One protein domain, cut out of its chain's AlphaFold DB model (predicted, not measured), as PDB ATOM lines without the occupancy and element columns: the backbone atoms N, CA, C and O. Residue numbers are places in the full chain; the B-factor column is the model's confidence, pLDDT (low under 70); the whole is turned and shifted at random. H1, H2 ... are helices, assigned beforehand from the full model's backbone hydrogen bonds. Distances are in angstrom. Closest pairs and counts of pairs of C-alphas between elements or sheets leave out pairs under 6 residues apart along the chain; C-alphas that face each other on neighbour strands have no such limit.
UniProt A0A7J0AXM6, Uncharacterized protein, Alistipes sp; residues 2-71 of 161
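What this domain is: This is residues 2 to 71 of the 161 residues of an uncharacterized protein of Alistipes sp (UniProt A0A7J0AXM6). The printed part makes a loose, open loop with two lobes: H2, H3, H4 and H5 make the larger one, and H1 and H6 lie near each other as a small one at the far end. Two stretched links, residues 10 to 15 and residues 60 to 65, run between the lobes and leave a hollow between them, while in the larger lobe H2 and H3 make a hairpin and H4 packs on H3 about perpendicular to it. There are 70 residues with six named helices, H1 to H6 in order along the chain, and no named strand; the class is all helix, with 46 residues in helices. The whole is loose, with a radius of gyration of the C-alphas of 14.1 A, and spans 38 by 28 by 19 A.

Where its parts are: Find C-alpha 2 at (167.556, 120.919, 108.407); from there H1 runs through residues 2 to 9, 10.6 A from first to last C-alpha. Next look for H2, residues 16 to 25, 14.3 A long, and then H3, residues 30 to 40, the longest helix at 15.2 A, which begins at C-alpha 30 at (158.446, 145.910, 121.360). H4 follows at residues 45 to 52, 10.8 A long. H5 is short, residues 56 to 59, 4.9 A. H6, residues 66 to 70, is 6.6 A long and ends at C-alpha 70 at (167.718, 128.438, 102.242).

How they stand to each other: Begin at H1, which is close to H6 but not clearly touching it; their closest C-alphas, those of Gln 5 and Thr 70, are 6.5 A apart. H1 is apart from H2, and H5 is apart from H6. H2 and H3 form a helical hairpin: they touch at a shallow tilt of 32 degrees and run opposite ways, with the C-alphas of Leu 19 and Ala 32 closest at 5.7 A. H3 and H4 touch about perpendicular, at 74 degrees, with the C-alphas of Ile 34 and Cys 47 closest at 6.7 A. H4 and H5 only just touch, with 3 pairs of C-alphas within 8 A, and only at the corner by their link; the closest C-alphas, those of Ala 51 and Ala 59, are 4.9 A apart. In H1, H2, H3, H4 and H6 every O i to N i+4 pair is within hydrogen-bond range; H5 is too short for such a pair.

The domain as a whole: Look for the two farthest C-alphas at Thr 2 and Val 45, 39.2 A apart; the first and last printed C-alphas, those of Thr 2 and Leu 71, are 12.2 A apart. The printed part has no cut and no long link. Residues 52 to 57 stand free. The mean pLDDT of the printed part is 80.1, and you will find values under 70 at residues 2 to 6, 9 to 10 and 56 to 61.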
ATOM      1  N   THR A   2     168.707 121.263 109.268       58.38
ATOM      2  CA  THR A   2     167.556 120.919 108.407       58.38
ATOM      3  C   THR A   2     166.194 121.258 109.021       58.38
ATOM      4  O   THR A   2     165.328 121.789 108.332       58.38
ATOM      5  N   ASP A   3     166.008 121.030 110.326       65.00
ATOM      6  CA  ASP A   3     164.733 121.329 110.998       65.00
ATOM      7  C   ASP A   3     164.443 122.833 111.102       65.00
ATOM      8  O   ASP A   3     163.292 123.251 111.000       65.00
ATOM      9  N   PHE A   4     165.483 123.661 111.235       67.81
ATOM     10  CA  PHE A   4     165.345 125.118 111.268       67.81
ATOM     11  C   PHE A   4     164.944 125.675 109.897       67.81
ATOM     12  O   PHE A   4     164.031 126.491 109.808       67.81
ATOM     13  N   GLN A   5     165.558 125.174 108.820       66.38
ATOM     14  CA  GLN A   5     165.166 125.517 107.449       66.38
ATOM     15  C   GLN A   5     163.731 125.065 107.143       66.38
ATOM     16  O   GLN A   5     162.964 125.827 106.561       66.38
ATOM     17  N   ARG A   6     163.334 123.868 107.607       67.81
ATOM     18  CA  ARG A   6     161.951 123.383 107.484       67.81
ATOM     19  C   ARG A   6     160.969 124.303 108.215       67.81
ATOM     20  O   ARG A   6     159.921 124.620 107.666       67.81
ATOM     21  N   HIS A   7     161.326 124.775 109.408       73.38
ATOM     22  CA  HIS A   7     160.489 125.691 110.179       73.38
ATOM     23  C   HIS A   7     160.354 127.074 109.526       73.38
ATOM     24  O   HIS A   7     159.252 127.610 109.476       73.38
ATOM     25  N   ILE A   8     161.439 127.632 108.973       71.38
ATOM     26  CA  ILE A   8     161.386 128.901 108.228       71.38
ATOM     27  C   ILE A   8     160.510 128.764 106.978       71.38
ATOM     28  O   ILE A   8     159.698 129.644 106.705       71.38
ATOM     29  N   ALA A   9     160.636 127.654 106.246       64.94
ATOM     30  CA  ALA A   9     159.859 127.405 105.033       64.94
ATOM     31  C   ALA A   9     158.358 127.174 105.301       64.94
ATOM     32  O   ALA A   9     157.536 127.403 104.419       64.94
ATOM     33  N   GLN A  10     157.998 126.720 106.505       68.81
ATOM     34  CA  GLN A  10     156.617 126.441 106.923       68.81
ATOM     35  C   GLN A  10     155.970 127.585 107.717       68.81
ATOM     36  O   GLN A  10     154.828 127.448 108.153       68.81
ATOM     37  N   ALA A  11     156.680 128.689 107.956       71.38
ATOM     38  CA  ALA A  11     156.167 129.775 108.779       71.38
ATOM     39  C   ALA A  11     154.998 130.496 108.083       71.38
ATOM     40  O   ALA A  11     155.162 131.098 107.021       71.38
ATOM     41  N   GLU A  12     153.818 130.462 108.707       75.00
ATOM     42  CA  GLU A  12     152.643 131.185 108.222       75.00
ATOM     43  C   GLU A  12     152.803 132.706 108.401       75.00
ATOM     44  O   GLU A  12     153.392 133.170 109.388       75.00
ATOM     45  N   PRO A  13     152.267 133.514 107.466       75.38
ATOM     46  CA  PRO A  13     152.296 134.962 107.589       75.38
ATOM     47  C   PRO A  13     151.505 135.412 108.823       75.38
ATOM     48  O   PRO A  13     150.341 135.065 109.007       75.38
ATOM     49  N   ILE A  14     152.139 136.220 109.675       82.56
ATOM     50  CA  ILE A  14     151.524 136.716 110.910       82.56
ATOM     51  C   ILE A  14     150.404 137.708 110.574       82.56
ATOM     52  O   ILE A  14     150.641 138.733 109.930       82.56
ATOM     53  N   GLU A  15     149.197 137.463 111.087       88.62
ATOM     54  CA  GLU A  15     148.069 138.373 110.899       88.62
ATOM     55  C   GLU A  15     148.224 139.675 111.707       88.62
ATOM     56  O   GLU A  15     148.636 139.700 112.875       88.62
ATOM     57  N   ILE A  16     147.791 140.793 111.121       88.12
ATOM     58  CA  ILE A  16     147.823 142.107 111.786       88.12
ATOM     59  C   ILE A  16     146.936 142.106 113.042       88.12
ATOM     60  O   ILE A  16     147.310 142.681 114.064       88.12
ATOM     61  N   ARG A  17     145.805 141.386 113.020       90.12
ATOM     62  CA  ARG A  17     144.886 141.295 114.167       90.12
ATOM     63  C   ARG A  17     145.515 140.627 115.381       90.12
ATOM     64  O   ARG A  17     145.334 141.101 116.503       90.12
ATOM     65  N   THR A  18     146.296 139.571 115.175       91.19
ATOM     66  CA  THR A  18     147.066 138.946 116.258       91.19
ATOM     67  C   THR A  18     148.091 139.903 116.860       91.19
ATOM     68  O   THR A  18     148.265 139.924 118.080       91.19
ATOM     69  N   LEU A  19     148.721 140.750 116.039       89.88
ATOM     70  CA  LEU A  19     149.654 141.771 116.522       89.88
ATOM     71  C   LEU A  19     148.938 142.857 117.335       89.88
ATOM     72  O   LEU A  19     149.442 143.242 118.389       89.88
ATOM     73  N   ASP A  20     147.758 143.308 116.907       90.81
ATOM     74  CA  ASP A  20     146.945 144.269 117.663       90.81
ATOM     75  C   ASP A  20     146.572 143.726 119.054       90.81
ATOM     76  O   ASP A  20     146.749 144.415 120.063       90.81
ATOM     77  N   LEU A  21     146.132 142.464 119.131       94.12
ATOM     78  CA  LEU A  21     145.812 141.796 120.397       94.12
ATOM     79  C   LEU A  21     147.039 141.663 121.309       94.12
ATOM     80  O   LEU A  21     146.943 141.896 122.515       94.12
ATOM     81  N   LEU A  22     148.202 141.317 120.748       92.62
ATOM     82  CA  LEU A  22     149.453 141.223 121.504       92.62
ATOM     83  C   LEU A  22     149.889 142.576 122.064       92.62
ATOM     84  O   LEU A  22     150.302 142.642 123.219       92.62
ATOM     85  N   VAL A  23     149.771 143.650 121.284       91.69
ATOM     86  CA  VAL A  23     150.124 145.004 121.729       91.69
ATOM     87  C   VAL A  23     149.159 145.508 122.802       91.69
ATOM     88  O   VAL A  23     149.595 146.190 123.733       91.69
ATOM     89  N   ALA A  24     147.874 145.153 122.709       91.94
ATOM     90  CA  ALA A  24     146.880 145.467 123.731       91.94
ATOM     91  C   ALA A  24     147.140 144.697 125.037       91.94
ATOM     92  O   ALA A  24     147.117 145.286 126.117       91.94
ATOM     93  N   ARG A  25     147.436 143.393 124.941       95.69
ATOM     94  CA  ARG A  25     147.680 142.524 126.103       95.69
ATOM     95  C   ARG A  25     149.030 142.787 126.770       95.69
ATOM     96  O   ARG A  25     149.125 142.750 127.993       95.69
ATOM     97  N   TYR A  26     150.064 143.072 125.980       93.31
ATOM     98  CA  TYR A  26     151.425 143.324 126.452       93.31
ATOM     99  C   TYR A  26     151.973 144.627 125.865       93.31
ATOM    100  O   TYR A  26     152.740 144.618 124.897       93.31
ATOM    101  N   PRO A  27     151.654 145.781 126.481       88.31
ATOM    102  CA  PRO A  27     152.052 147.081 125.947       88.31
ATOM    103  C   PRO A  27     153.568 147.308 125.852       88.31
ATOM    104  O   PRO A  27     153.993 148.207 125.121       88.31
ATOM    105  N   TRP A  28     154.364 146.532 126.596       86.50
ATOM    106  CA  TRP A  28     155.829 146.568 126.629       86.50
ATOM    107  C   TRP A  28     156.492 145.708 125.539       86.50
ATOM    108  O   TRP A  28     157.702 145.813 125.339       86.50
ATOM    109  N   PHE A  29     155.735 144.869 124.824       90.75
ATOM    110  CA  PHE A  29     156.292 143.935 123.848       90.75
ATOM    111  C   PHE A  29     156.672 144.646 122.540       90.75
ATOM    112  O   PHE A  29     155.869 144.808 121.618       90.75
ATOM    113  N   SER A  30     157.923 145.103 122.468       85.06
ATOM    114  CA  SER A  30     158.446 145.910 121.360       85.06
ATOM    115  C   SER A  30     158.509 145.155 120.032       85.06
ATOM    116  O   SER A  30     158.249 145.757 118.995       85.06
ATOM    117  N   ALA A  31     158.771 143.845 120.042       86.06
ATOM    118  CA  ALA A  31     158.843 143.044 118.819       86.06
ATOM    119  C   ALA A  31     157.517 143.060 118.036       86.06
ATOM    120  O   ALA A  31     157.524 143.365 116.845       86.06
ATOM    121  N   ALA A  32     156.374 142.843 118.700       88.88
ATOM    122  CA  ALA A  32     155.066 142.927 118.041       88.88
ATOM    123  C   ALA A  32     154.789 144.326 117.475       88.88
ATOM    124  O   ALA A  32     154.279 144.444 116.365       88.88
ATOM    125  N   ARG A  33     155.167 145.391 118.197       88.38
ATOM    126  CA  ARG A  33     155.007 146.776 117.722       88.38
ATOM    127  C   ARG A  33     155.875 147.081 116.501       88.38
ATOM    128  O   ARG A  33     155.406 147.728 115.570       88.38
ATOM    129  N   ILE A  34     157.115 146.589 116.480       86.12
ATOM    130  CA  ILE A  34     158.043 146.749 115.351       86.12
ATOM    131  C   ILE A  34     157.518 146.000 114.118       86.12
ATOM    132  O   ILE A  34     157.475 146.576 113.033       86.12
ATOM    133  N   ILE A  35     157.071 144.750 114.278       87.12
ATOM    134  CA  ILE A  35     156.493 143.954 113.180       87.12
ATOM    135  C   ILE A  35     155.210 144.619 112.660       87.12
ATOM    136  O   ILE A  35     155.058 144.820 111.458       87.12
ATOM    137  N   ARG A  36     154.321 145.054 113.559       88.19
ATOM    138  CA  ARG A  36     153.088 145.774 113.212       88.19
ATOM    139  C   ARG A  36     153.369 147.063 112.440       88.19
ATOM    140  O   ARG A  36     152.731 147.295 111.418       88.19
ATOM    141  N   ARG A  37     154.336 147.877 112.884       87.81
ATOM    142  CA  ARG A  37     154.774 149.100 112.187       87.81
ATOM    143  C   ARG A  37     155.269 148.802 110.772       87.81
ATOM    144  O   ARG A  37     154.953 149.554 109.861       87.81
ATOM    145  N   ARG A  38     156.004 147.704 110.571       84.75
ATOM    146  CA  ARG A  38     156.488 147.284 109.243       84.75
ATOM    147  C   ARG A  38     155.357 146.871 108.308       84.75
ATOM    148  O   ARG A  38     155.369 147.265 107.152       84.75
ATOM    149  N   LEU A  39     154.391 146.104 108.813       85.81
ATOM    150  CA  LEU A  39     153.276 145.598 108.006       85.81
ATOM    151  C   LEU A  39     152.226 146.672 107.692       85.81
ATOM    152  O   LEU A  39     151.625 146.646 106.626       85.81
ATOM    153  N   THR A  40     151.990 147.609 108.616       86.25
ATOM    154  CA  THR A  40     150.926 148.625 108.490       86.25
ATOM    155  C   THR A  40     151.428 150.006 108.070       86.25
ATOM    156  O   THR A  40     150.625 150.853 107.695       86.25
ATOM    157  N   GLY A  41     152.733 150.275 108.181       83.19
ATOM    158  CA  GLY A  41     153.326 151.597 107.951       83.19
ATOM    159  C   GLY A  41     152.978 152.654 109.011       83.19
ATOM    160  O   GLY A  41     153.437 153.789 108.914       83.19
ATOM    161  N   MET A  42     152.184 152.314 110.032       83.69
ATOM    162  CA  MET A  42     151.735 153.265 111.050       83.69
ATOM    163  C   MET A  42     152.837 153.589 112.066       83.69
ATOM    164  O   MET A  42     153.537 152.698 112.551       83.69
ATOM    165  N   ALA A  43     152.955 154.868 112.429       78.19
ATOM    166  CA  ALA A  43     153.880 155.321 113.464       78.19
ATOM    167  C   ALA A  43     153.491 154.777 114.852       78.19
ATOM    168  O   ALA A  43     152.311 154.658 115.188       78.19
ATOM    169  N   ASP A  44     154.495 154.463 115.674       84.50
ATOM    170  CA  ASP A  44     154.315 154.000 117.049       84.50
ATOM    171  C   ASP A  44     155.291 154.752 117.954       84.50
ATOM    172  O   ASP A  44     156.504 154.551 117.877       84.50
ATOM    173  N   VAL A  45     154.739 155.575 118.849       84.94
ATOM    174  CA  VAL A  45     155.497 156.461 119.746       84.94
ATOM    175  C   VAL A  45     156.528 155.695 120.575       84.94
ATOM    176  O   VAL A  45     157.635 156.179 120.792       84.94
ATOM    177  N   ARG A  46     156.208 154.478 121.033       82.94
ATOM    178  CA  ARG A  46     157.168 153.675 121.805       82.94
ATOM    179  C   ARG A  46     158.294 153.165 120.922       82.94
ATOM    180  O   ARG A  46     159.435 153.141 121.372       82.94
ATOM    181  N   CYS A  47     157.993 152.772 119.689       82.38
ATOM    182  CA  CYS A  47     159.029 152.400 118.730       82.38
ATOM    183  C   CYS A  47     159.924 153.594 118.381       82.38
ATOM    184  O   CYS A  47     161.127 153.402 118.262       82.38
ATOM    185  N   ASP A  48     159.370 154.803 118.267       84.25
ATOM    186  CA  ASP A  48     160.137 156.021 117.974       84.25
ATOM    187  C   ASP A  48     161.079 156.397 119.127       84.25
ATOM    188  O   ASP A  48     162.261 156.652 118.908       84.25
ATOM    189  N   VAL A  49     160.597 156.330 120.372       84.62
ATOM    190  CA  VAL A  49     161.435 156.539 121.567       84.62
ATOM    191  C   VAL A  49     162.541 155.485 121.655       84.62
ATOM    192  O   VAL A  49     163.692 155.810 121.931       84.62
ATOM    193  N   LEU A  50     162.217 154.216 121.391       78.81
ATOM    194  CA  LEU A  50     163.208 153.139 121.399       78.81
ATOM    195  C   LEU A  50     164.233 153.276 120.267       78.81
ATOM    196  O   LEU A  50     165.386 152.906 120.471       78.81
ATOM    197  N   ALA A  51     163.833 153.799 119.106       78.12
ATOM    198  CA  ALA A  51     164.733 154.053 117.987       78.12
ATOM    199  C   ALA A  51     165.747 155.157 118.315       78.12
ATOM    200  O   ALA A  51     166.919 155.007 117.995       78.12
ATOM    201  N   ALA A  52     165.331 156.209 119.026       82.25
ATOM    202  CA  ALA A  52     166.224 157.291 119.444       82.25
ATOM    203  C   ALA A  52     167.320 156.842 120.431       82.25
ATOM    204  O   ALA A  52     168.381 157.457 120.506       82.25
ATOM    205  N   CYS A  53     167.074 155.773 121.196       79.75
ATOM    206  CA  CYS A  53     168.007 155.247 122.197       79.75
ATOM    207  C   CYS A  53     168.741 153.970 121.749       79.75
ATOM    208  O   CYS A  53     169.436 153.352 122.558       79.75
ATOM    209  N   ARG A  54     168.574 153.536 120.493       73.75
ATOM    210  CA  ARG A  54     169.223 152.343 119.931       73.75
ATOM    211  C   ARG A  54     170.074 152.704 118.717       73.75
ATOM    212  O   ARG A  54     169.744 153.647 118.007       73.75
ATOM    213  N   PRO A  55     171.134 151.929 118.428       71.62
ATOM    214  CA  PRO A  55     171.806 152.038 117.140       71.62
ATOM    215  C   PRO A  55     170.803 151.758 116.012       71.62
ATOM    216  O   PRO A  55     169.963 150.860 116.137       71.62
ATOM    217  N   GLU A  56     170.897 152.504 114.909       63.19
ATOM    218  CA  GLU A  56     169.957 152.436 113.776       63.19
ATOM    219  C   GLU A  56     169.778 151.006 113.243       63.19
ATOM    220  O   GLU A  56     168.661 150.583 112.941       63.19
ATOM    221  N   THR A  57     170.850 150.208 113.258       61.81
ATOM    222  CA  THR A  57     170.864 148.787 112.872       61.81
ATOM    223  C   THR A  57     169.902 147.924 113.700       61.81
ATOM    224  O   THR A  57     169.348 146.949 113.198       61.81
ATOM    225  N   ALA A  58     169.672 148.282 114.968       64.88
ATOM    226  CA  ALA A  58     168.750 147.591 115.870       64.88
ATOM    227  C   ALA A  58     167.330 148.187 115.858       64.88
ATOM    228  O   ALA A  58     166.382 147.520 116.282       64.88
ATOM    229  N   ALA A  59     167.175 149.437 115.412       64.12
ATOM    230  CA  ALA A  59     165.885 150.116 115.294       64.12
ATOM    231  C   ALA A  59     165.158 149.747 113.991       64.12
ATOM    232  O   ALA A  59     163.938 149.559 113.987       64.12
ATOM    233  N   ALA A  60     165.912 149.577 112.904       68.12
ATOM    234  CA  ALA A  60     165.417 149.164 111.600       68.12
ATOM    235  C   ALA A  60     166.281 148.022 111.037       68.12
ATOM    236  O   ALA A  60     167.110 148.258 110.160       68.12
ATOM    237  N   PRO A  61     166.099 146.771 111.517       67.81
ATOM    238  CA  PRO A  61     166.823 145.642 110.951       67.81
ATOM    239  C   PRO A  61     166.556 145.542 109.451       67.81
ATOM    240  O   PRO A  61     165.393 145.590 109.034       67.81
ATOM    241  N   GLN A  62     167.623 145.415 108.665       71.94
ATOM    242  CA  GLN A  62     167.513 145.241 107.222       71.94
ATOM    243  C   GLN A  62     166.673 143.999 106.897       71.94
ATOM    244  O   GLN A  62     166.649 143.054 107.697       71.94
ATOM    245  N   PRO A  63     165.933 144.004 105.773       73.25
ATOM    246  CA  PRO A  63     165.238 142.808 105.331       73.25
ATOM    247  C   PRO A  63     166.270 141.693 105.155       73.25
ATOM    248  O   PRO A  63     167.241 141.841 104.418       73.25
ATOM    249  N   ILE A  64     166.079 140.603 105.894       79.69
ATOM    250  CA  ILE A  64     166.904 139.409 105.757       79.69
ATOM    251  C   ILE A  64     166.424 138.706 104.494       79.69
ATOM    252  O   ILE A  64     165.230 138.426 104.368       79.69
ATOM    253  N   ASP A  65     167.342 138.430 103.575       81.56
ATOM    254  CA  ASP A  65     167.040 137.592 102.425       81.56
ATOM    255  C   ASP A  65     166.849 136.145 102.897       81.56
ATOM    256  O   ASP A  65     167.802 135.421 103.187       81.56
ATOM    257  N   ILE A  66     165.584 135.743 103.021       79.12
ATOM    258  CA  ILE A  66     165.205 134.388 103.428       79.12
ATOM    259  C   ILE A  66     165.669 133.375 102.373       79.12
ATOM    260  O   ILE A  66     166.076 132.272 102.731       79.12
ATOM    261  N   GLY A  67     165.665 133.763 101.092       78.50
ATOM    262  CA  GLY A  67     166.110 132.917  99.988       78.50
ATOM    263  C   GLY A  67     167.581 132.549 100.133       78.50
ATOM    264  O   GLY A  67     167.917 131.368 100.062       78.50
ATOM    265  N   ALA A  68     168.429 133.527 100.459       80.25
ATOM    266  CA  ALA A  68     169.851 133.311 100.723       80.25
ATOM    267  C   ALA A  68     170.124 132.369 101.911       80.25
ATOM    268  O   ALA A  68     171.122 131.659 101.903       80.25
ATOM    269  N   LEU A  69     169.242 132.312 102.918       76.56
ATOM    270  CA  LEU A  69     169.379 131.393 104.064       76.56
ATOM    271  C   LEU A  69     168.995 129.942 103.738       76.56
ATOM    272  O   LEU A  69     169.381 129.008 104.451       76.56
ATOM    273  N   THR A  70     168.173 129.755 102.708       76.31
ATOM    274  CA  THR A  70     167.718 128.438 102.242       76.31
ATOM    275  C   THR A  70     168.475 127.939 101.020       76.31
ATOM    276  O   THR A  70     168.374 126.756 100.696       76.31
ATOM    277  N   LEU A  71     169.212 128.822 100.344       82.06
ATOM    278  CA  LEU A  71     170.026 128.471  99.194       82.06
ATOM    279  C   LEU A  71     171.094 127.471  99.634       82.06
ATOM    280  O   LEU A  71     171.836 127.716 100.578       82.06
TER     281      LEU A  71